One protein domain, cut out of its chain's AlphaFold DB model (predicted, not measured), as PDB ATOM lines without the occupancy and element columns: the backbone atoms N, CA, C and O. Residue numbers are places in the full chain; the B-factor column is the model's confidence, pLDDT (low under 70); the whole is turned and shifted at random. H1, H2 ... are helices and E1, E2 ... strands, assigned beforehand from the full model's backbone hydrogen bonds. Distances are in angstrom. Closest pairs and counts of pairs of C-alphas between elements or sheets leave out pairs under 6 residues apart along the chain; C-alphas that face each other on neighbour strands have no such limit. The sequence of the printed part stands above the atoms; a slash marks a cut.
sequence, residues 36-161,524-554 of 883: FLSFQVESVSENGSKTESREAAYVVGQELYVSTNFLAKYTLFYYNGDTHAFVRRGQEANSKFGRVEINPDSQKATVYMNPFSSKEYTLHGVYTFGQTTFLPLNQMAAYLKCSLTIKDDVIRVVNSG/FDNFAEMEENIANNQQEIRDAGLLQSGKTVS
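Overview. This is residues 36 to 161 and 524 to 554 of the 883 residues of an uncharacterized protein of Clostridiales bacterium (UniProt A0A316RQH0). What shape do these atoms make? A strongly twisted, branched sheet of eight strands curls round two short helices, H1 and H2, near the middle, and a second sheet, the five strands E4 to E8, packs on H1 through E4. The long helix H3 packs on H2 and on strand E11. What is it made of, and how large is it? The printed part has 157 residues with four named helices and 13 named strands in the order E1 E2 E3 H1 E4 E5 E6 E7 E8 E9 E10 H2 E11 E12 H3 H4 E13, and its class is mixed, helices and strands. In the branched sheet E1 and E12 are parallel and the other neighbour pairs antiparallel; the smaller sheet, in order E4 E5 E6 E7 E8, is antiparallel throughout. The whole is compact and rounded, with a radius of gyration of the C-alphas of 14.8 A and spans of 43 by 39 by 29 A.

Arrangement. How is the branched sheet joined? E1, residues 36 to 44, has E2, residues 50 to 60, on one side, a hairpin with N 39 and O 55 at 3.0 A, and on the other side E12, residues 154 to 159, with N 155 and O 40 at 2.9 A, and E13, residues 551 to 553, with N 38 and O 551 at 2.9 A. E1, E2 and E3, residues 63 to 67, form a meander, each strand the antiparallel neighbour of the one before, with N 58 and O 65 at 2.8 A; then come E10, residues 132 to 136, with N 135 and O 66 at 2.8 A, and edge strand E9, residues 127 to 129, with N 134 and O 127 at 2.7 A. Edge strand E11, residues 146 to 151, forms a hairpin with E12, N 156 and O 149 being 2.8 A apart. How is the smaller sheet built? E4, residues 77 to 80, E5, 85 to 88, E6, 100 to 103, E7, 108 to 114, and E8, 117 to 122, form a second meander. Among its pairs within hydrogen-bond range are N 78 and O 87 at 2.9 A, N 86 and O 100 at 2.8 A, N 101 and O 110 at 2.9 A, and N 121 and O 109 at 2.8 A. Where are the helices? The branched sheet curls round H1, residues 68 to 74, and H2, residues 137 to 143; H1 is also on the smaller sheet at a height of 6.5 A, with the C-alphas of Ala 72 and Tyr 78 the closest to E4, 4.7 A. H3, residues 527 to 543, touches H2 at a shallow tilt of 19 degrees, opposite ways, the closest C-alphas being those of Asn 138 and Asn 537, 5.0 A; on the branched sheet its height is 7.6 A, and H4, residues 546 to 549, is on the same face. Every O i to N i+4 pair is within hydrogen-bond range in H1, H2 and H3, and H4 is too short for one.

Along the chain. Where do the longest strands run? E1 begins at C-alpha 36 (22.110, 8.599, 47.623) and is 25.1 A long; E2 is 29.7 A long and bends by 54 degrees at residue 53. Where is the longest helix? H3 runs 24.5 A from C-alpha 527 (42.151, 29.756, 36.901) to C-alpha 543 (18.218, 24.635, 37.859).

Size, cuts and confidence. Where is the cut? Residues 162 to 523 are not printed, and C-alphas 161 and 524 are 10.2 A apart. Which link is long? Of the links printed whole, E5 to E6, with 11 residues, is long and the others are tight. Where is confidence low? The mean pLDDT of the printed part is 82.1, and 19 residues are under 70, among them residues 43 to 53.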
ATOM      1  N   PHE A  36      21.659   9.022  48.943       89.06
ATOM      2  CA  PHE A  36      22.110   8.599  47.623       89.06
ATOM      3  C   PHE A  36      20.995   8.762  46.592       89.06
ATOM      4  O   PHE A  36      19.826   8.479  46.865       89.06
ATOM      5  N   LEU A  37      21.369   9.228  45.407       88.31
ATOM      6  CA  LEU A  37      20.518   9.341  44.235       88.31
ATOM      7  C   LEU A  37      21.096   8.501  43.105       88.31
ATOM      8  O   LEU A  37      22.310   8.461  42.916       88.31
ATOM      9  N   SER A  38      20.216   7.896  42.320       84.69
ATOM     10  CA  SER A  38      20.558   7.339  41.021       84.69
ATOM     11  C   SER A  38      20.034   8.247  39.910       84.69
ATOM     12  O   SER A  38      18.894   8.719  39.979       84.69
ATOM     13  N   PHE A  39      20.864   8.490  38.898       83.12
ATOM     14  CA  PHE A  39      20.563   9.363  37.762       83.12
ATOM     15  C   PHE A  39      21.109   8.772  36.459       83.12
ATOM     16  O   PHE A  39      21.921   7.844  36.475       83.12
ATOM     17  N   GLN A  40      20.614   9.276  35.330       82.38
ATOM     18  CA  GLN A  40      21.108   8.887  34.015       82.38
ATOM     19  C   GLN A  40      22.256   9.794  33.586       82.38
ATOM     20  O   GLN A  40      22.236  11.004  33.823       82.38
ATOM     21  N   VAL A  41      23.240   9.200  32.922       82.69
ATOM     22  CA  VAL A  41      24.347   9.909  32.294       82.69
ATOM     23  C   VAL A  41      24.391   9.537  30.834       82.69
ATOM     24  O   VAL A  41      24.335   8.361  30.495       82.69
ATOM     25  N   GLU A  42      24.507  10.536  29.972       74.44
ATOM     26  CA  GLU A  42      24.728  10.319  28.550       74.44
ATOM     27  C   GLU A  42      26.211  10.548  28.246       74.44
ATOM     28  O   GLU A  42      26.727  11.657  28.425       74.44
ATOM     29  N   SER A  43      26.894   9.509  27.771       60.88
ATOM     30  CA  SER A  43      28.197   9.651  27.128       60.88
ATOM     31  C   SER A  43      28.025   9.728  25.619       60.88
ATOM     32  O   SER A  43      27.146   9.090  25.036       60.88
ATOM     33  N   VAL A  44      28.874  10.540  24.996       49.81
ATOM     34  CA  VAL A  44      28.954  10.673  23.546       49.81
ATOM     35  C   VAL A  44      30.314  10.140  23.125       49.81
ATOM     36  O   VAL A  44      31.332  10.652  23.591       49.81
ATOM     37  N   SER A  45      30.323   9.096  22.307       43.81
ATOM     38  CA  SER A  45      31.534   8.521  21.714       43.81
ATOM     39  C   SER A  45      32.161   9.471  20.687       43.81
ATOM     40  O   SER A  45      31.540  10.450  20.262       43.81
ATOM     41  N   GLU A  46      33.379   9.165  20.233       39.38
ATOM     42  CA  GLU A  46      34.107  10.004  19.265       39.38
ATOM     43  C   GLU A  46      33.359  10.146  17.927       39.38
ATOM     44  O   GLU A  46      33.413  11.190  17.279       39.38
ATOM     45  N   ASN A  47      32.565   9.136  17.560       34.09
ATOM     46  CA  ASN A  47      31.713   9.131  16.366       34.09
ATOM     47  C   ASN A  47      30.327   9.792  16.565       34.09
ATOM     48  O   ASN A  47      29.493   9.767  15.656       34.09
ATOM     49  N   GLY A  48      30.056  10.368  17.741       37.19
ATOM     50  CA  GLY A  48      28.796  11.041  18.060       37.19
ATOM     51  C   GLY A  48      27.644  10.118  18.479       37.19
ATOM     52  O   GLY A  48      26.523  10.608  18.659       37.19
ATOM     53  N   SER A  49      27.885   8.810  18.636       40.69
ATOM     54  CA  SER A  49      26.902   7.885  19.209       40.69
ATOM     55  C   SER A  49      26.661   8.204  20.681       40.69
ATOM     56  O   SER A  49      27.551   8.653  21.399       40.69
ATOM     57  N   LYS A  50      25.424   8.005  21.126       52.69
ATOM     58  CA  LYS A  50      24.973   8.340  22.474       52.69
ATOM     59  C   LYS A  50      24.657   7.066  23.221       52.69
ATOM     60  O   LYS A  50      23.831   6.278  22.765       52.69
ATOM     61  N   THR A  51      25.267   6.904  24.380       54.78
ATOM     62  CA  THR A  51      25.003   5.780  25.274       54.78
ATOM     63  C   THR A  51      24.566   6.322  26.619       54.78
ATOM     64  O   THR A  51      25.228   7.190  27.188       54.78
ATOM     65  N   GLU A  52      23.451   5.808  27.126       67.88
ATOM     66  CA  GLU A  52      22.965   6.149  28.455       67.88
ATOM     67  C   GLU A  52      23.390   5.079  29.453       67.88
ATOM     68  O   GLU A  52      23.169   3.886  29.251       67.88
ATOM     69  N   SER A  53      23.969   5.517  30.557       69.50
ATOM     70  CA  SER A  53      24.312   4.688  31.703       69.50
ATOM     71  C   SER A  53      23.591   5.211  32.939       69.50
ATOM     72  O   SER A  53      23.102   6.344  32.990       69.50
ATOM     73  N   ARG A  54      23.490   4.361  33.957       78.56
ATOM     74  CA  ARG A  54      22.938   4.743  35.252       78.56
ATOM     75  C   ARG A  54      24.070   4.838  36.255       78.56
ATOM     76  O   ARG A  54      24.836   3.897  36.397       78.56
ATOM     77  N   GLU A  55      24.135   5.966  36.944       85.75
ATOM     78  CA  GLU A  55      25.194   6.280  37.898       85.75
ATOM     79  C   GLU A  55      24.594   6.672  39.249       85.75
ATOM     80  O   GLU A  55      23.385   6.924  39.371       85.75
ATOM     81  N   ALA A  56      25.440   6.688  40.277       86.31
ATOM     82  CA  ALA A  56      25.063   7.044  41.635       86.31
ATOM     83  C   ALA A  56      25.796   8.303  42.111       86.31
ATOM     84  O   ALA A  56      26.965   8.536  41.807       86.31
ATOM     85  N   ALA A  57      25.092   9.125  42.882       90.25
ATOM     86  CA  ALA A  57      25.639  10.309  43.525       90.25
ATOM     87  C   ALA A  57      25.173  10.386  44.969       90.25
ATOM     88  O   ALA A  57      24.089   9.929  45.330       90.25
ATOM     89  N   TYR A  58      25.985  11.034  45.784       92.44
ATOM     90  CA  TYR A  58      25.646  11.400  47.140       92.44
ATOM     91  C   TYR A  58      25.239  12.873  47.180       92.44
ATOM     92  O   TYR A  58      25.889  13.722  46.577       92.44
ATOM     93  N   VAL A  59      24.148  13.190  47.870       90.44
ATOM     94  CA  VAL A  59      23.630  14.557  47.992       90.44
ATOM     95  C   VAL A  59      23.781  15.032  49.422       90.44
ATOM     96  O   VAL A  59      23.351  14.347  50.348       90.44
ATOM     97  N   VAL A  60      24.317  16.241  49.595       88.88
ATOM     98  CA  VAL A  60      24.329  16.949  50.882       88.88
ATOM     99  C   VAL A  60      23.879  18.385  50.661       88.88
ATOM    100  O   VAL A  60      24.563  19.177  50.013       88.88
ATOM    101  N   GLY A  61      22.716  18.746  51.207       84.00
ATOM    102  CA  GLY A  61      22.147  20.077  51.008       84.00
ATOM    103  C   GLY A  61      21.808  20.342  49.536       84.00
ATOM    104  O   GLY A  61      20.876  19.747  49.007       84.00
ATOM    105  N   GLN A  62      22.542  21.263  48.903       82.31
ATOM    106  CA  GLN A  62      22.400  21.625  47.481       82.31
ATOM    107  C   GLN A  62      23.600  21.190  46.625       82.31
ATOM    108  O   GLN A  62      23.754  21.645  45.491       82.31
ATOM    109  N   GLU A  63      24.471  20.351  47.177       88.69
ATOM    110  CA  GLU A  63      25.680  19.881  46.511       88.69
ATOM    111  C   GLU A  63      25.514  18.412  46.107       88.69
ATOM    112  O   GLU A  63      24.980  17.598  46.871       88.69
ATOM    113  N   LEU A  64      25.978  18.096  44.898       91.81
ATOM    114  CA  LEU A  64      25.981  16.756  44.323       91.81
ATOM    115  C   LEU A  64      27.420  16.237  44.294       91.81
ATOM    116  O   LEU A  64      28.311  16.895  43.757       91.81
ATOM    117  N   TYR A  65      27.637  15.055  44.859       94.31
ATOM    118  CA  TYR A  65      28.937  14.408  44.939       94.31
ATOM    119  C   TYR A  65      28.912  13.121  44.125       94.31
ATOM    120  O   TYR A  65      28.002  12.310  44.282       94.31
ATOM    121  N   VAL A  66      29.912  12.918  43.276       93.06
ATOM    122  CA  VAL A  66      30.057  11.732  42.416       93.06
ATOM    123  C   VAL A  66      31.330  10.981  42.768       93.06
ATOM    124  O   VAL A  66      32.260  11.570  43.321       93.06
ATOM    125  N   SER A  67      31.380   9.691  42.462       89.38
ATOM    126  CA  SER A  67      32.545   8.861  42.755       89.38
ATOM    127  C   SER A  67      33.778   9.258  41.935       89.38
ATOM    128  O   SER A  67      33.699   9.883  40.871       89.38
ATOM    129  N   THR A  68      34.955   8.847  42.403       84.81
ATOM    130  CA  THR A  68      36.192   8.920  41.613       84.81
ATOM    131  C   THR A  68      36.098   8.118  40.313       84.81
ATOM    132  O   THR A  68      36.645   8.558  39.301       84.81
ATOM    133  N   ASN A  69      35.366   6.997  40.316       77.44
ATOM    134  CA  ASN A  69      35.139   6.151  39.142       77.44
ATOM    135  C   ASN A  69      34.292   6.863  38.088       77.44
ATOM    136  O   ASN A  69      34.674   6.893  36.920       77.44
ATOM    137  N   PHE A  70      33.209   7.526  38.502       86.44
ATOM    138  CA  PHE A  70      32.411   8.381  37.628       86.44
ATOM    139  C   PHE A  70      33.289   9.415  36.916       86.44
ATOM    140  O   PHE A  70      33.252   9.550  35.694       86.44
ATOM    141  N   LEU A  71      34.121  10.136  37.674       86.19
ATOM    142  CA  LEU A  71      34.986  11.170  37.109       86.19
ATOM    143  C   LEU A  71      36.015  10.568  36.143       86.19
ATOM    144  O   LEU A  71      36.233  11.126  35.072       86.19
ATOM    145  N   ALA A  72      36.604   9.416  36.465       74.56
ATOM    146  CA  ALA A  72      37.534   8.730  35.568       74.56
ATOM    147  C   ALA A  72      36.856   8.208  34.286       74.56
ATOM    148  O   ALA A  72      37.477   8.180  33.224       74.56
ATOM    149  N   LYS A  73      35.580   7.817  34.367       72.81
ATOM    150  CA  LYS A  73      34.796   7.273  33.251       72.81
ATOM    151  C   LYS A  73      34.361   8.351  32.258       72.81
ATOM    152  O   LYS A  73      34.490   8.145  31.057       72.81
ATOM    153  N   TYR A  74      33.878   9.495  32.747       74.62
ATOM    154  CA  TYR A  74      33.252  10.530  31.907       74.62
ATOM    155  C   TYR A  74      34.146  11.732  31.590       74.62
ATOM    156  O   TYR A  74      33.715  12.652  30.890       74.62
ATOM    157  N   THR A  75      35.387  11.747  32.077       76.69
ATOM    158  CA  THR A  75      36.351  12.812  31.771       76.69
ATOM    159  C   THR A  75      37.572  12.277  31.027       76.69
ATOM    160  O   THR A  75      37.869  11.083  31.046       76.69
ATOM    161  N   LEU A  76      38.344  13.178  30.416       73.75
ATOM    162  CA  LEU A  76      39.640  12.867  29.790       73.75
ATOM    163  C   LEU A  76      40.766  12.581  30.808       73.75
ATOM    164  O   LEU A  76      41.947  12.769  30.513       73.75
ATOM    165  N   PHE A  77      40.419  12.152  32.021       80.31
ATOM    166  CA  PHE A  77      41.344  11.888  33.116       80.31
ATOM    167  C   PHE A  77      41.170  10.463  33.621       80.31
ATOM    168  O   PHE A  77      40.083   9.899  33.569       80.31
ATOM    169  N   TYR A  78      42.249   9.888  34.133       73.94
ATOM    170  CA  TYR A  78      42.197   8.673  34.935       73.94
ATOM    171  C   TYR A  78      42.550   9.010  36.384       73.94
ATOM    172  O   TYR A  78      43.214  10.015  36.661       73.94
ATOM    173  N   TYR A  79      42.097   8.178  37.317       81.44
ATOM    174  CA  TYR A  79      42.370   8.357  38.737       81.44
ATOM    175  C   TYR A  79      43.544   7.481  39.180       81.44
ATOM    176  O   TYR A  79      43.524   6.263  39.022       81.44
ATOM    177  N   ASN A  80      44.574   8.102  39.746       74.44
ATOM    178  CA  ASN A  80      45.701   7.435  40.383       74.44
ATOM    179  C   ASN A  80      45.439   7.352  41.894       74.44
ATOM    180  O   ASN A  80      45.593   8.350  42.608       74.44
ATOM    181  N   GLY A  81      45.064   6.159  42.362       70.06
ATOM    182  CA  GLY A  81      44.744   5.889  43.765       70.06
ATOM    183  C   GLY A  81      45.915   6.114  44.725       70.06
ATOM    184  O   GLY A  81      45.717   6.731  45.767       70.06
ATOM    185  N   ASP A  82      47.140   5.726  44.352       70.88
ATOM    186  CA  ASP A  82      48.331   5.838  45.217       70.88
ATOM    187  C   ASP A  82      48.656   7.280  45.604       70.88
ATOM    188  O   ASP A  82      49.197   7.561  46.674       70.88
ATOM    189  N   THR A  83      48.367   8.206  44.692       75.75
ATOM    190  CA  THR A  83      48.658   9.630  44.878       75.75
ATOM    191  C   THR A  83      47.403  10.473  45.074       75.75
ATOM    192  O   THR A  83      47.510  11.699  45.112       75.75
ATOM    193  N   HIS A  84      46.234   9.830  45.170       82.94
ATOM    194  CA  HIS A  84      44.917  10.461  45.208       82.94
ATOM    195  C   HIS A  84      44.764  11.593  44.184       82.94
ATOM    196  O   HIS A  84      44.340  12.700  44.515       82.94
ATOM    197  N   ALA A  85      45.134  11.336  42.928       89.75
ATOM    198  CA  ALA A  85      45.193  12.377  41.911       89.75
ATOM    199  C   ALA A  85      44.559  11.964  40.587       89.75
ATOM    200  O   ALA A  85      44.756  10.850  40.114       89.75
ATOM    201  N   PHE A  86      43.874  12.901  39.942       89.00
ATOM    202  CA  PHE A  86      43.455  12.765  38.555       89.00
ATOM    203  C   PHE A  86      44.569  13.226  37.626       89.00
ATOM    204  O   PHE A  86      45.087  14.339  37.760       89.00
ATOM    205  N   VAL A  87      44.927  12.371  36.675       79.81
ATOM    206  CA  VAL A  87      45.964  12.629  35.675       79.81
ATOM    207  C   VAL A  87      45.330  12.550  34.297       79.81
ATOM    208  O   VAL A  87      44.481  11.699  34.034       79.81
ATOM    209  N   ARG A  88      45.695  13.485  33.424       80.00
ATOM    210  CA  ARG A  88      45.126  13.559  32.080       80.00
ATOM    211  C   ARG A  88      45.560  12.341  31.262       80.00
ATOM    212  O   ARG A  88      46.730  11.955  31.312       80.00
ATOM    213  N   ARG A  89      44.626  11.724  30.535       66.62
ATOM    214  CA  ARG A  89      44.894  10.533  29.711       66.62
ATOM    215  C   ARG A  89      45.979  10.835  28.667       66.62
ATOM    216  O   ARG A  89      46.078  11.954  28.170       66.62
ATOM    217  N   GLY A  90      46.831   9.848  28.387       62.47
ATOM    218  CA  GLY A  90      48.001  10.007  27.511       62.47
ATOM    219  C   GLY A  90      49.236  10.635  28.175       62.47
ATOM    220  O   GLY A  90      50.253  10.830  27.506       62.47
ATOM    221  N   GLN A  91      49.187  10.933  29.479       71.38
ATOM    222  CA  GLN A  91      50.332  11.427  30.247       71.38
ATOM    223  C   GLN A  91      50.846  10.407  31.270       71.38
ATOM    224  O   GLN A  91      50.134   9.513  31.713       71.38
ATOM    225  N   GLU A  92      52.107  10.568  31.677       74.06
ATOM    226  CA  GLU A  92      52.720   9.781  32.755       74.06
ATOM    227  C   GLU A  92      52.045  10.039  34.114       74.06
ATOM    228  O   GLU A  92      51.702  11.173  34.441       74.06
ATOM    229  N   ALA A  93      51.964   9.013  34.965       69.81
ATOM    230  CA  ALA A  93      51.246   9.054  36.248       69.81
ATOM    231  C   ALA A  93      51.741  10.076  37.277       69.81
ATOM    232  O   ALA A  93      50.994  10.461  38.174       69.81
ATOM    233  N   ASN A  94      52.985  10.527  37.155       79.12
ATOM    234  CA  ASN A  94      53.569  11.575  37.990       79.12
ATOM    235  C   ASN A  94      53.638  12.940  37.279       79.12
ATOM    236  O   ASN A  94      54.205  13.888  37.831       79.12
ATOM    237  N   SER A  95      53.081  13.051  36.067       80.81
ATOM    238  CA  SER A  95      52.997  14.304  35.319       80.81
ATOM    239  C   SER A  95      52.237  15.348  36.127       80.81
ATOM    240  O   SER A  95      51.210  15.060  36.730       80.81
ATOM    241  N   LYS A  96      52.724  16.589  36.120       88.62
ATOM    242  CA  LYS A  96      52.005  17.732  36.702       88.62
ATOM    243  C   LYS A  96      51.227  18.535  35.654       88.62
ATOM    244  O   LYS A  96      50.727  19.604  35.972       88.62
ATOM    245  N   PHE A  97      51.147  18.085  34.404       86.38
ATOM    246  CA  PHE A  97      50.414  18.806  33.359       86.38
ATOM    247  C   PHE A  97      48.920  18.475  33.427       86.38
ATOM    248  O   PHE A  97      48.507  17.346  33.198       86.38
ATOM    249  N   GLY A  98      48.094  19.456  33.793       86.56
ATOM    250  CA  GLY A  98      46.653  19.258  33.994       86.56
ATOM    251  C   GLY A  98      46.264  18.422  35.223       86.56
ATOM    252  O   GLY A  98      45.087  18.133  35.388       86.56
ATOM    253  N   ARG A  99      47.211  18.003  36.071       92.88
ATOM    254  CA  ARG A  99      46.944  17.098  37.203       92.88
ATOM    255  C   ARG A  99      46.092  17.768  38.284       92.88
ATOM    256  O   ARG A  99      46.319  18.926  38.618       92.88
ATOM    257  N   VAL A 100      45.190  17.012  38.903       97.00
ATOM    258  CA  VAL A 100      44.426  17.451  40.080       97.00
ATOM    259  C   VAL A 100      44.719  16.506  41.236       97.00
ATOM    260  O   VAL A 100      44.281  15.362  41.224       97.00
ATOM    261  N   GLU A 101      45.482  16.966  42.222       95.62
ATOM    262  CA  GLU A 101      45.797  16.196  43.432       95.62
ATOM    263  C   GLU A 101      44.774  16.494  44.522       95.62
ATOM    264  O   GLU A 101      44.496  17.658  44.805       95.62
ATOM    265  N   ILE A 102      44.235  15.462  45.161       94.94
ATOM    266  CA  ILE A 102      43.248  15.598  46.229       94.94
ATOM    267  C   ILE A 102      43.903  15.202  47.540       94.94
ATOM    268  O   ILE A 102      44.535  14.155  47.652       94.94
ATOM    269  N   ASN A 103      43.719  16.037  48.553       91.94
ATOM    270  CA  ASN A 103      44.050  15.725  49.928       91.94
ATOM    271  C   ASN A 103      42.736  15.526  50.705       91.94
ATOM    272  O   ASN A 103      42.108  16.521  51.087       91.94
ATOM    273  N   PRO A 104      42.305  14.266  50.922       84.56
ATOM    274  CA  PRO A 104      41.043  13.966  51.595       84.56
ATOM    275  C   PRO A 104      40.987  14.515  53.025       84.56
ATOM    276  O   PRO A 104      39.982  15.109  53.409       84.56
ATOM    277  N   ASP A 105      42.088  14.403  53.779       85.19
ATOM    278  CA  ASP A 105      42.166  14.808  55.190       85.19
ATOM    279  C   ASP A 105      41.914  16.306  55.388       85.19
ATOM    280  O   ASP A 105      41.262  16.729  56.343       85.19
ATOM    281  N   SER A 106      42.444  17.123  54.478       90.19
ATOM    282  CA  SER A 106      42.289  18.580  54.519       90.19
ATOM    283  C   SER A 106      41.154  19.105  53.641       90.19
ATOM    284  O   SER A 106      40.906  20.310  53.658       90.19
ATOM    285  N   GLN A 107      40.469  18.223  52.901       93.44
ATOM    286  CA  GLN A 107      39.424  18.555  51.926       93.44
ATOM    287  C   GLN A 107      39.883  19.614  50.919       93.44
ATOM    288  O   GLN A 107      39.195  20.600  50.646       93.44
ATOM    289  N   LYS A 108      41.087  19.431  50.381       95.94
ATOM    290  CA  LYS A 108      41.700  20.357  49.426       95.94
ATOM    291  C   LYS A 108      42.019  19.659  48.120       95.94
ATOM    292  O   LYS A 108      42.381  18.485  48.115       95.94
ATOM    293  N   ALA A 109      41.928  20.407  47.030       97.06
ATOM    294  CA  ALA A 109      42.400  19.996  45.720       97.06
ATOM    295  C   ALA A 109      43.480  20.964  45.233       97.06
ATOM    296  O   ALA A 109      43.263  22.174  45.194       97.06
ATOM    297  N   THR A 110      44.634  20.435  44.838       97.06
ATOM    298  CA  THR A 110      45.672  21.199  44.145       97.06
ATOM    299  C   THR A 110      45.545  20.947  42.655       97.06
ATOM    300  O   THR A 110      45.792  19.842  42.175       97.06
ATOM    301  N   VAL A 111      45.159  21.985  41.920       95.50
ATOM    302  CA  VAL A 111      44.988  21.939  40.470       95.50
ATOM    303  C   VAL A 111      46.256  22.460  39.816       95.50
ATOM    304  O   VAL A 111      46.618  23.626  39.986       95.50
ATOM    305  N   TYR A 112      46.932  21.599  39.066       92.56
ATOM    306  CA  TYR A 112      48.109  21.928  38.283       92.56
ATOM    307  C   TYR A 112      47.708  22.181  36.836       92.56
ATOM    308  O   TYR A 112      47.178  21.303  36.161       92.56
ATOM    309  N   MET A 113      48.034  23.362  36.323       89.00
ATOM    310  CA  MET A 113      48.034  23.578  34.876       89.00
ATOM    311  C   MET A 113      49.303  22.963  34.283       89.00
ATOM    312  O   MET A 113      49.245  22.225  33.304       89.00
ATOM    313  N   ASN A 114      50.442  23.165  34.948       85.69
ATOM    314  CA  ASN A 114      51.728  22.561  34.604       85.69
ATOM    315  C   ASN A 114      52.640  22.476  35.849       85.69
ATOM    316  O   ASN A 114      52.242  22.924  36.929       85.69
ATOM    317  N   PRO A 115      53.876  21.937  35.750       83.19
ATOM    318  CA  PRO A 115      54.768  21.784  36.902       83.19
ATOM    319  C   PRO A 115      55.090  23.070  37.677       83.19
ATOM    320  O   PRO A 115      55.523  22.976  38.827       83.19
ATOM    321  N   PHE A 116      54.897  24.242  37.067       82.38
ATOM    322  CA  PHE A 116      55.250  25.549  37.625       82.38
ATOM    323  C   PHE A 116      54.026  26.397  37.998       82.38
ATOM    324  O   PHE A 116      54.163  27.391  38.707       82.38
ATOM    325  N   SER A 117      52.830  26.014  37.545       86.12
ATOM    326  CA  SER A 117      51.588  26.753  37.749       86.12
ATOM    327  C   SER A 117      50.533  25.848  38.369       86.12
ATOM    328  O   SER A 117      50.023  24.924  37.735       86.12
ATOM    329  N   SER A 118      50.211  26.131  39.628       92.06
ATOM    330  CA  SER A 118      49.191  25.408  40.379       92.06
ATOM    331  C   SER A 118      48.447  26.338  41.321       92.06
ATOM    332  O   SER A 118      48.969  27.388  41.707       92.06
ATOM    333  N   LYS A 119      47.233  25.943  41.690       93.69
ATOM    334  CA  LYS A 119      46.423  26.640  42.680       93.69
ATOM    335  C   LYS A 119      45.682  25.629  43.542       93.69
ATOM    336  O   LYS A 119      45.178  24.625  43.047       93.69
ATOM    337  N   GLU A 120      45.656  25.900  44.838       96.38
ATOM    338  CA  GLU A 120      44.944  25.088  45.819       96.38
ATOM    339  C   GLU A 120      43.532  25.644  46.023       96.38
ATOM    340  O   GLU A 120      43.343  26.857  46.155       96.38
ATOM    341  N   TYR A 121      42.556  24.747  46.068       96.12
ATOM    342  CA  TYR A 121      41.150  25.042  46.293       96.12
ATOM    343  C   TYR A 121      40.611  24.205  47.452       96.12
ATOM    344  O   TYR A 121      40.983  23.045  47.627       96.12
ATOM    345  N   THR A 122      39.699  24.785  48.228       96.69
ATOM    346  CA  THR A 122      38.937  24.052  49.245       96.69
ATOM    347  C   THR A 122      37.749  23.358  48.583       96.69
ATOM    348  O   THR A 122      36.965  24.003  47.886       96.69
ATOM    349  N   LEU A 123      37.605  22.057  48.813       96.06
ATOM    350  CA  LEU A 123      36.460  21.271  48.363       96.06
ATOM    351  C   LEU A 123      35.269  21.485  49.306       96.06
ATOM    352  O   LEU A 123      35.447  21.635  50.512       96.06
ATOM    353  N   HIS A 124      34.050  21.480  48.765       93.38
ATOM    354  CA  HIS A 124      32.815  21.588  49.552       93.38
ATOM    355  C   HIS A 124      32.640  20.416  50.530       93.38
ATOM    356  O   HIS A 124      32.037  20.575  51.591       93.38
ATOM    357  N   GLY A 125      33.199  19.258  50.185       91.88
ATOM    358  CA  GLY A 125      33.270  18.078  51.031       91.88
ATOM    359  C   GLY A 125      34.018  16.954  50.326       91.88
ATOM    360  O   GLY A 125      34.163  16.964  49.106       91.88
ATOM    361  N   VAL A 126      34.495  15.984  51.094       93.00
ATOM    362  CA  VAL A 126      35.021  14.713  50.584       93.00
ATOM    363  C   VAL A 126      34.376  13.628  51.431       93.00
ATOM    364  O   VAL A 126      34.502  13.656  52.656       93.00
ATOM    365  N   TYR A 127      33.644  12.719  50.794       90.56
ATOM    366  CA  TYR A 127      32.905  11.674  51.495       90.56
ATOM    367  C   TYR A 127      33.385  10.312  51.039       90.56
ATOM    368  O   TYR A 127      33.428  10.044  49.847       90.56
ATOM    369  N   THR A 128      33.707   9.438  51.981       82.69
ATOM    370  CA  THR A 128      34.144   8.080  51.667       82.69
ATOM    371  C   THR A 128      33.142   7.096  52.245       82.69
ATOM    372  O   THR A 128      32.851   7.128  53.442       82.69
ATOM    373  N   PHE A 129      32.615   6.227  51.385       76.00
ATOM    374  CA  PHE A 129      31.699   5.150  51.747       76.00
ATOM    375  C   PHE A 129      32.293   3.841  51.234       76.00
ATOM    376  O   PHE A 129      32.470   3.663  50.031       76.00
ATOM    377  N   GLY A 130      32.666   2.939  52.142       68.75
ATOM    378  CA  GLY A 130      33.507   1.801  51.766       68.75
ATOM    379  C   GLY A 130      34.870   2.285  51.260       68.75
ATOM    380  O   GLY A 130      35.548   3.024  51.970       68.75
ATOM    381  N   GLN A 131      35.262   1.881  50.048       63.88
ATOM    382  CA  GLN A 131      36.474   2.378  49.370       63.88
ATOM    383  C   GLN A 131      36.182   3.457  48.319       63.88
ATOM    384  O   GLN A 131      37.113   4.051  47.776       63.88
ATOM    385  N   THR A 132      34.910   3.747  48.037       70.25
ATOM    386  CA  THR A 132      34.551   4.776  47.063       70.25
ATOM    387  C   THR A 132      34.637   6.149  47.708       70.25
ATOM    388  O   THR A 132      33.984   6.430  48.718       70.25
ATOM    389  N   THR A 133      35.410   7.035  47.084       85.88
ATOM    390  CA  THR A 133      35.451   8.451  47.451       85.88
ATOM    391  C   THR A 133      34.540   9.252  46.532       85.88
ATOM    392  O   THR A 133      34.672   9.201  45.313       85.88
ATOM    393  N   PHE A 134      33.632  10.012  47.131       91.94
ATOM    394  CA  PHE A 134      32.708  10.924  46.481       91.94
ATOM    395  C   PHE A 134      33.195  12.367  46.627       91.94
ATOM    396  O   PHE A 134      33.504  12.841  47.726       91.94
ATOM    397  N   LEU A 135      33.244  13.066  45.496       96.25
ATOM    398  CA  LEU A 135      33.810  14.400  45.338       96.25
ATOM    399  C   LEU A 135      32.780  15.352  44.712       96.25
ATOM    400  O   LEU A 135      31.934  14.903  43.937       96.25
ATOM    401  N   PRO A 136      32.836  16.658  45.022       96.50
ATOM    402  CA  PRO A 136      31.848  17.634  44.569       96.50
ATOM    403  C   PRO A 136      31.896  17.776  43.044       96.50
ATOM    404  O   PRO A 136      32.916  18.185  42.483       96.50
ATOM    405  N   LEU A 137      30.795  17.423  42.371       95.50
ATOM    406  CA  LEU A 137      30.743  17.293  40.911       95.50
ATOM    407  C   LEU A 137      31.032  18.620  40.204       95.50
ATOM    408  O   LEU A 137      31.809  18.651  39.258       95.50
ATOM    409  N   ASN A 138      30.437  19.717  40.668       94.25
ATOM    410  CA  ASN A 138      30.637  21.061  40.122       94.25
ATOM    411  C   ASN A 138      32.119  21.478  40.099       94.25
ATOM    412  O   ASN A 138      32.623  21.924  39.065       94.25
ATOM    413  N   GLN A 139      32.808  21.307  41.233       96.50
ATOM    414  CA  GLN A 139      34.213  21.661  41.406       96.50
ATOM    415  C   GLN A 139      35.109  20.730  40.592       96.50
ATOM    416  O   GLN A 139      35.929  21.201  39.809       96.50
ATOM    417  N   MET A 140      34.914  19.416  40.727       97.56
ATOM    418  CA  MET A 140      35.745  18.436  40.035       97.56
ATOM    419  C   MET A 140      35.568  18.485  38.520       97.56
ATOM    420  O   MET A 140      36.568  18.426  37.815       97.56
ATOM    421  N   ALA A 141      34.350  18.665  38.001       91.44
ATOM    422  CA  ALA A 141      34.136  18.837  36.565       91.44
ATOM    423  C   ALA A 141      34.939  20.033  36.034       91.44
ATOM    424  O   ALA A 141      35.656  19.896  35.047       91.44
ATOM    425  N   ALA A 142      34.918  21.176  36.727       92.19
ATOM    426  CA  ALA A 142      35.697  22.340  36.317       92.19
ATOM    427  C   ALA A 142      37.216  22.105  36.410       92.19
ATOM    428  O   ALA A 142      37.943  22.449  35.477       92.19
ATOM    429  N   TYR A 143      37.704  21.481  37.490       95.69
ATOM    430  CA  TYR A 143      39.127  21.148  37.654       95.69
ATOM    431  C   TYR A 143      39.626  20.181  36.577       95.69
ATOM    432  O   TYR A 143      40.746  20.319  36.092       95.69
ATOM    433  N   LEU A 144      38.767  19.251  36.159       92.00
ATOM    434  CA  LEU A 144      39.007  18.292  35.082       92.00
ATOM    435  C   LEU A 144      38.590  18.838  33.706       92.00
ATOM    436  O   LEU A 144      38.418  18.076  32.757       92.00
ATOM    437  N   LYS A 145      38.456  20.165  33.571       88.06
ATOM    438  CA  LYS A 145      38.217  20.872  32.302       88.06
ATOM    439  C   LYS A 145      36.976  20.383  31.554       88.06
ATOM    440  O   LYS A 145      37.010  20.158  30.342       88.06
ATOM    441  N   CYS A 146      35.899  20.209  32.306       83.75
ATOM    442  CA  CYS A 146      34.588  19.806  31.835       83.75
ATOM    443  C   CYS A 146      33.532  20.843  32.226       83.75
ATOM    444  O   CYS A 146      33.633  21.523  33.252       83.75
ATOM    445  N   SER A 147      32.487  20.924  31.414       84.00
ATOM    446  CA  SER A 147      31.240  21.607  31.759       84.00
ATOM    447  C   SER A 147      30.108  20.590  31.862       84.00
ATOM    448  O   SER A 147      30.211  19.475  31.343       84.00
ATOM    449  N   LEU A 148      29.048  20.959  32.569       84.62
ATOM    450  CA  LEU A 148      27.866  20.127  32.728       84.62
ATOM    451  C   LEU A 148      26.724  20.675  31.878       84.62
ATOM    452  O   LEU A 148      26.542  21.882  31.744       84.62
ATOM    453  N   THR A 149      25.935  19.771  31.317       84.00
ATOM    454  CA  THR A 149      24.623  20.094  30.756       84.00
ATOM    455  C   THR A 149      23.643  19.074  31.289       84.00
ATOM    456  O   THR A 149      23.905  17.875  31.190       84.00
ATOM    457  N   ILE A 150      22.531  19.528  31.858       81.56
ATOM    458  CA  ILE A 150      21.547  18.630  32.459       81.56
ATOM    459  C   ILE A 150      20.188  18.903  31.834       81.56
ATOM    460  O   ILE A 150      19.661  20.014  31.878       81.56
ATOM    461  N   LYS A 151      19.608  17.867  31.231       77.81
ATOM    462  CA  LYS A 151      18.306  17.957  30.574       77.81
ATOM    463  C   LYS A 151      17.514  16.685  30.834       77.81
ATOM    464  O   LYS A 151      18.055  15.600  30.675       77.81
ATOM    465  N   ASP A 152      16.241  16.835  31.192       74.00
ATOM    466  CA  ASP A 152      15.314  15.715  31.407       74.00
ATOM    467  C   ASP A 152      15.867  14.664  32.405       74.00
ATOM    468  O   ASP A 152      15.769  13.468  32.168       74.00
ATOM    469  N   ASP A 153      16.485  15.120  33.507       71.62
ATOM    470  CA  ASP A 153      17.175  14.293  34.523       71.62
ATOM    471  C   ASP A 153      18.404  13.493  34.021       71.62
ATOM    472  O   ASP A 153      18.951  12.659  34.751       71.62
ATOM    473  N   VAL A 154      18.885  13.777  32.805       80.12
ATOM    474  CA  VAL A 154      20.101  13.191  32.223       80.12
ATOM    475  C   VAL A 154      21.260  14.179  32.322       80.12
ATOM    476  O   VAL A 154      21.178  15.307  31.827       80.12
ATOM    477  N   ILE A 155      22.361  13.754  32.943       84.62
ATOM    478  CA  ILE A 155      23.600  14.533  33.020       84.62
ATOM    479  C   ILE A 155      24.474  14.223  31.805       84.62
ATOM    480  O   ILE A 155      24.752  13.064  31.505       84.62
ATOM    481  N   ARG A 156      24.985  15.262  31.146       82.19
ATOM    482  CA  ARG A 156      26.070  15.155  30.168       82.19
ATOM    483  C   ARG A 156      27.312  15.860  30.701       82.19
ATOM    484  O   ARG A 156      27.255  17.039  31.059       82.19
ATOM    485  N   VAL A 157      28.435  15.147  30.710       78.88
ATOM    486  CA  VAL A 157      29.763  15.717  30.975       78.88
ATOM    487  C   VAL A 157      30.384  16.112  29.640       78.88
ATOM    488  O   VAL A 157      30.670  15.264  28.797       78.88
ATOM    489  N   VAL A 158      30.564  17.412  29.423       78.00
ATOM    490  CA  VAL A 158      31.109  17.958  28.178       78.00
ATOM    491  C   VAL A 158      32.582  18.278  28.389       78.00
ATOM    492  O   VAL A 158      32.929  19.259  29.052       78.00
ATOM    493  N   ASN A 159      33.446  17.426  27.839       76.25
ATOM    494  CA  ASN A 159      34.894  17.584  27.900       76.25
ATOM    495  C   ASN A 159      35.367  18.733  26.997       76.25
ATOM    496  O   ASN A 159      34.836  18.950  25.912       76.25
ATOM    497  N   SER A 160      36.422  19.425  27.426       68.00
ATOM    498  CA  SER A 160      37.063  20.518  26.675       68.00
ATOM    499  C   SER A 160      37.807  20.096  25.398       68.00
ATOM    500  O   SER A 160      38.313  20.963  24.691       68.00
ATOM    501  N   GLY A 161      37.894  18.796  25.099       70.44
ATOM    502  CA  GLY A 161      38.689  18.278  23.983       70.44
ATOM    503  C   GLY A 161      40.192  18.395  24.247       70.44
ATOM    504  O   GLY A 161      40.644  18.179  25.377       70.44
ATOM    505  N   PHE A 524      38.918  26.793  29.741       78.25
ATOM    506  CA  PHE A 524      39.249  25.839  30.806       78.25
ATOM    507  C   PHE A 524      40.730  25.884  31.214       78.25
ATOM    508  O   PHE A 524      41.113  25.331  32.243       78.25
ATOM    509  N   ASP A 525      41.581  26.547  30.425       85.94
ATOM    510  CA  ASP A 525      43.041  26.546  30.597       85.94
ATOM    511  C   ASP A 525      43.582  27.667  31.495       85.94
ATOM    512  O   ASP A 525      44.788  27.934  31.521       85.94
ATOM    513  N   ASN A 526      42.707  28.315  32.264       88.94
ATOM    514  CA  ASN A 526      43.085  29.355  33.210       88.94
ATOM    515  C   ASN A 526      42.234  29.312  34.489       88.94
ATOM    516  O   ASN A 526      41.114  28.808  34.501       88.94
ATOM    517  N   PHE A 527      42.781  29.845  35.583       90.75
ATOM    518  CA  PHE A 527      42.151  29.756  36.901       90.75
ATOM    519  C   PHE A 527      40.911  30.646  37.073       90.75
ATOM    520  O   PHE A 527      40.080  30.325  37.916       90.75
ATOM    521  N   ALA A 528      40.792  31.753  36.331       88.38
ATOM    522  CA  ALA A 528      39.651  32.666  36.447       88.38
ATOM    523  C   ALA A 528      38.388  32.057  35.823       88.38
ATOM    524  O   ALA A 528      37.365  31.943  36.493       88.38
ATOM    525  N   GLU A 529      38.492  31.576  34.585       86.38
ATOM    526  CA  GLU A 529      37.385  30.900  33.897       86.38
ATOM    527  C   GLU A 529      37.017  29.580  34.586       86.38
ATOM    528  O   GLU A 529      35.853  29.199  34.645       86.38
ATOM    529  N   MET A 530      37.994  28.896  35.193       89.75
ATOM    530  CA  MET A 530      37.722  27.723  36.023       89.75
ATOM    531  C   MET A 530      36.790  28.057  37.194       89.75
ATOM    532  O   MET A 530      35.858  27.303  37.448       89.75
ATOM    533  N   GLU A 531      37.005  29.175  37.893       91.44
ATOM    534  CA  GLU A 531      36.126  29.610  38.988       91.44
ATOM    535  C   GLU A 531      34.720  29.974  38.496       91.44
ATOM    536  O   GLU A 531      33.734  29.623  39.147       91.44
ATOM    537  N   GLU A 532      34.618  30.616  37.331       90.25
ATOM    538  CA  GLU A 532      33.333  30.882  36.681       90.25
ATOM    539  C   GLU A 532      32.611  29.578  36.312       90.25
ATOM    540  O   GLU A 532      31.431  29.404  36.614       90.25
ATOM    541  N   ASN A 533      33.332  28.610  35.750       90.19
ATOM    542  CA  ASN A 533      32.778  27.319  35.366       90.19
ATOM    543  C   ASN A 533      32.298  26.498  36.578       90.19
ATOM    544  O   ASN A 533      31.279  25.818  36.488       90.19
ATOM    545  N   ILE A 534      32.956  26.600  37.741       93.06
ATOM    546  CA  ILE A 534      32.444  26.008  38.994       93.06
ATOM    547  C   ILE A 534      31.061  26.578  39.326       93.06
ATOM    548  O   ILE A 534      30.146  25.822  39.663       93.06
ATOM    549  N   ALA A 535      30.900  27.900  39.224       91.56
ATOM    550  CA  ALA A 535      29.629  28.562  39.496       91.56
ATOM    551  C   ALA A 535      28.553  28.170  38.471       91.56
ATOM    552  O   ALA A 535      27.429  27.864  38.867       91.56
ATOM    553  N   ASN A 536      28.908  28.106  37.185       91.12
ATOM    554  CA  ASN A 536      28.001  27.693  36.113       91.12
ATOM    555  C   ASN A 536      27.545  26.239  36.285       91.12
ATOM    556  O   ASN A 536      26.348  25.968  36.265       91.12
ATOM    557  N   ASN A 537      28.469  25.316  36.563       91.31
ATOM    558  CA  ASN A 537      28.146  23.918  36.847       91.31
ATOM    559  C   ASN A 537      27.235  23.782  38.077       91.31
ATOM    560  O   ASN A 537      26.308  22.974  38.081       91.31
ATOM    561  N   GLN A 538      27.475  24.579  39.123       90.44
ATOM    562  CA  GLN A 538      26.617  24.579  40.307       90.44
ATOM    563  C   GLN A 538      25.214  25.107  39.997       90.44
ATOM    564  O   GLN A 538      24.232  24.588  40.530       90.44
ATOM    565  N   GLN A 539      25.112  26.129  39.150       87.88
ATOM    566  CA  GLN A 539      23.834  26.675  38.718       87.88
ATOM    567  C   GLN A 539      23.055  25.653  37.880       87.88
ATOM    568  O   GLN A 539      21.883  25.423  38.164       87.88
ATOM    569  N   GLU A 540      23.718  24.963  36.950       88.25
ATOM    570  CA  GLU A 540      23.117  23.907  36.124       88.25
ATOM    571  C   GLU A 540      22.529  22.774  36.987       88.25
ATOM    572  O   GLU A 540      21.373  22.389  36.813       88.25
ATOM    573  N   ILE A 541      23.275  22.291  37.991       87.06
ATOM    574  CA  ILE A 541      22.800  21.263  38.941       87.06
ATOM    575  C   ILE A 541      21.557  21.735  39.711       87.06
ATOM    576  O   ILE A 541      20.648  20.942  39.973       87.06
ATOM    577  N   ARG A 542      21.507  23.016  40.093       84.12
ATOM    578  CA  ARG A 542      20.379  23.588  40.843       84.12
ATOM    579  C   ARG A 542      19.142  23.777  39.974       84.12
ATOM    580  O   ARG A 542      18.044  23.456  40.427       84.12
ATOM    581  N   ASP A 543      19.318  24.292  38.763       82.69
ATOM    582  CA  ASP A 543      18.218  24.635  37.859       82.69
ATOM    583  C   ASP A 543      17.569  23.398  37.239       82.69
ATOM    584  O   ASP A 543      16.363  23.394  36.991       82.69
ATOM    585  N   ALA A 544      18.338  22.322  37.058       73.81
ATOM    586  CA  ALA A 544      17.851  21.079  36.476       73.81
ATOM    587  C   ALA A 544      16.824  20.327  37.339       73.81
ATOM    588  O   ALA A 544      16.176  19.407  36.852       73.81
ATOM    589  N   GLY A 545      16.673  20.672  38.621       71.31
ATOM    590  CA  GLY A 545      15.720  20.006  39.513       71.31
ATOM    591  C   GLY A 545      16.121  18.589  39.956       71.31
ATOM    592  O   GLY A 545      15.399  17.973  40.741       71.31
ATOM    593  N   LEU A 546      17.288  18.094  39.517       73.94
ATOM    594  CA  LEU A 546      17.798  16.733  39.755       73.94
ATOM    595  C   LEU A 546      17.816  16.356  41.245       73.94
ATOM    596  O   LEU A 546      17.525  15.227  41.637       73.94
ATOM    597  N   LEU A 547      18.133  17.329  42.104       74.75
ATOM    598  CA  LEU A 547      18.174  17.139  43.553       74.75
ATOM    599  C   LEU A 547      16.786  16.840  44.145       74.75
ATOM    600  O   LEU A 547      16.705  16.223  45.209       74.75
ATOM    601  N   GLN A 548      15.704  17.272  43.488       71.06
ATOM    602  CA  GLN A 548      14.319  17.045  43.910       71.06
ATOM    603  C   GLN A 548      13.632  15.886  43.167       71.06
ATOM    604  O   GLN A 548      12.796  15.224  43.780       71.06
ATOM    605  N   SER A 549      13.957  15.651  41.892       67.06
ATOM    606  CA  SER A 549      13.350  14.618  41.029       67.06
ATOM    607  C   SER A 549      14.057  13.257  41.082       67.06
ATOM    608  O   SER A 549      13.421  12.238  40.810       67.06
ATOM    609  N   GLY A 550      15.346  13.223  41.440       67.38
ATOM    610  CA  GLY A 550      16.174  12.018  41.377       67.38
ATOM    611  C   GLY A 550      15.659  10.853  42.231       67.38
ATOM    612  O   GLY A 550      15.156  11.034  43.344       67.38
ATOM    613  N   LYS A 551      15.823   9.623  41.724       81.75
ATOM    614  CA  LYS A 551      15.429   8.402  42.440       81.75
ATOM    615  C   LYS A 551      16.386   8.158  43.606       81.75
ATOM    616  O   LYS A 551      17.550   7.826  43.390       81.75
ATOM    617  N   THR A 552      15.886   8.260  44.833       86.38
ATOM    618  CA  THR A 552      16.637   7.847  46.026       86.38
ATOM    619  C   THR A 552      16.916   6.347  45.990       86.38
ATOM    620  O   THR A 552      16.013   5.554  45.716       86.38
ATOM    621  N   VAL A 553      18.153   5.971  46.295       83.19
ATOM    622  CA  VAL A 553      18.609   4.580  46.427       83.19
ATOM    623  C   VAL A 553      19.305   4.389  47.776       83.19
ATOM    624  O   VAL A 553      19.680   5.363  48.435       83.19
ATOM    625  N   SER A 554      19.441   3.143  48.221       77.88
ATOM    626  CA  SER A 554      20.238   2.804  49.403       77.88
ATOM    627  C   SER A 554      21.741   2.974  49.139       77.88
ATOM    628  O   SER A 554      22.178   3.063  47.991       77.88
TER     629      SER A 554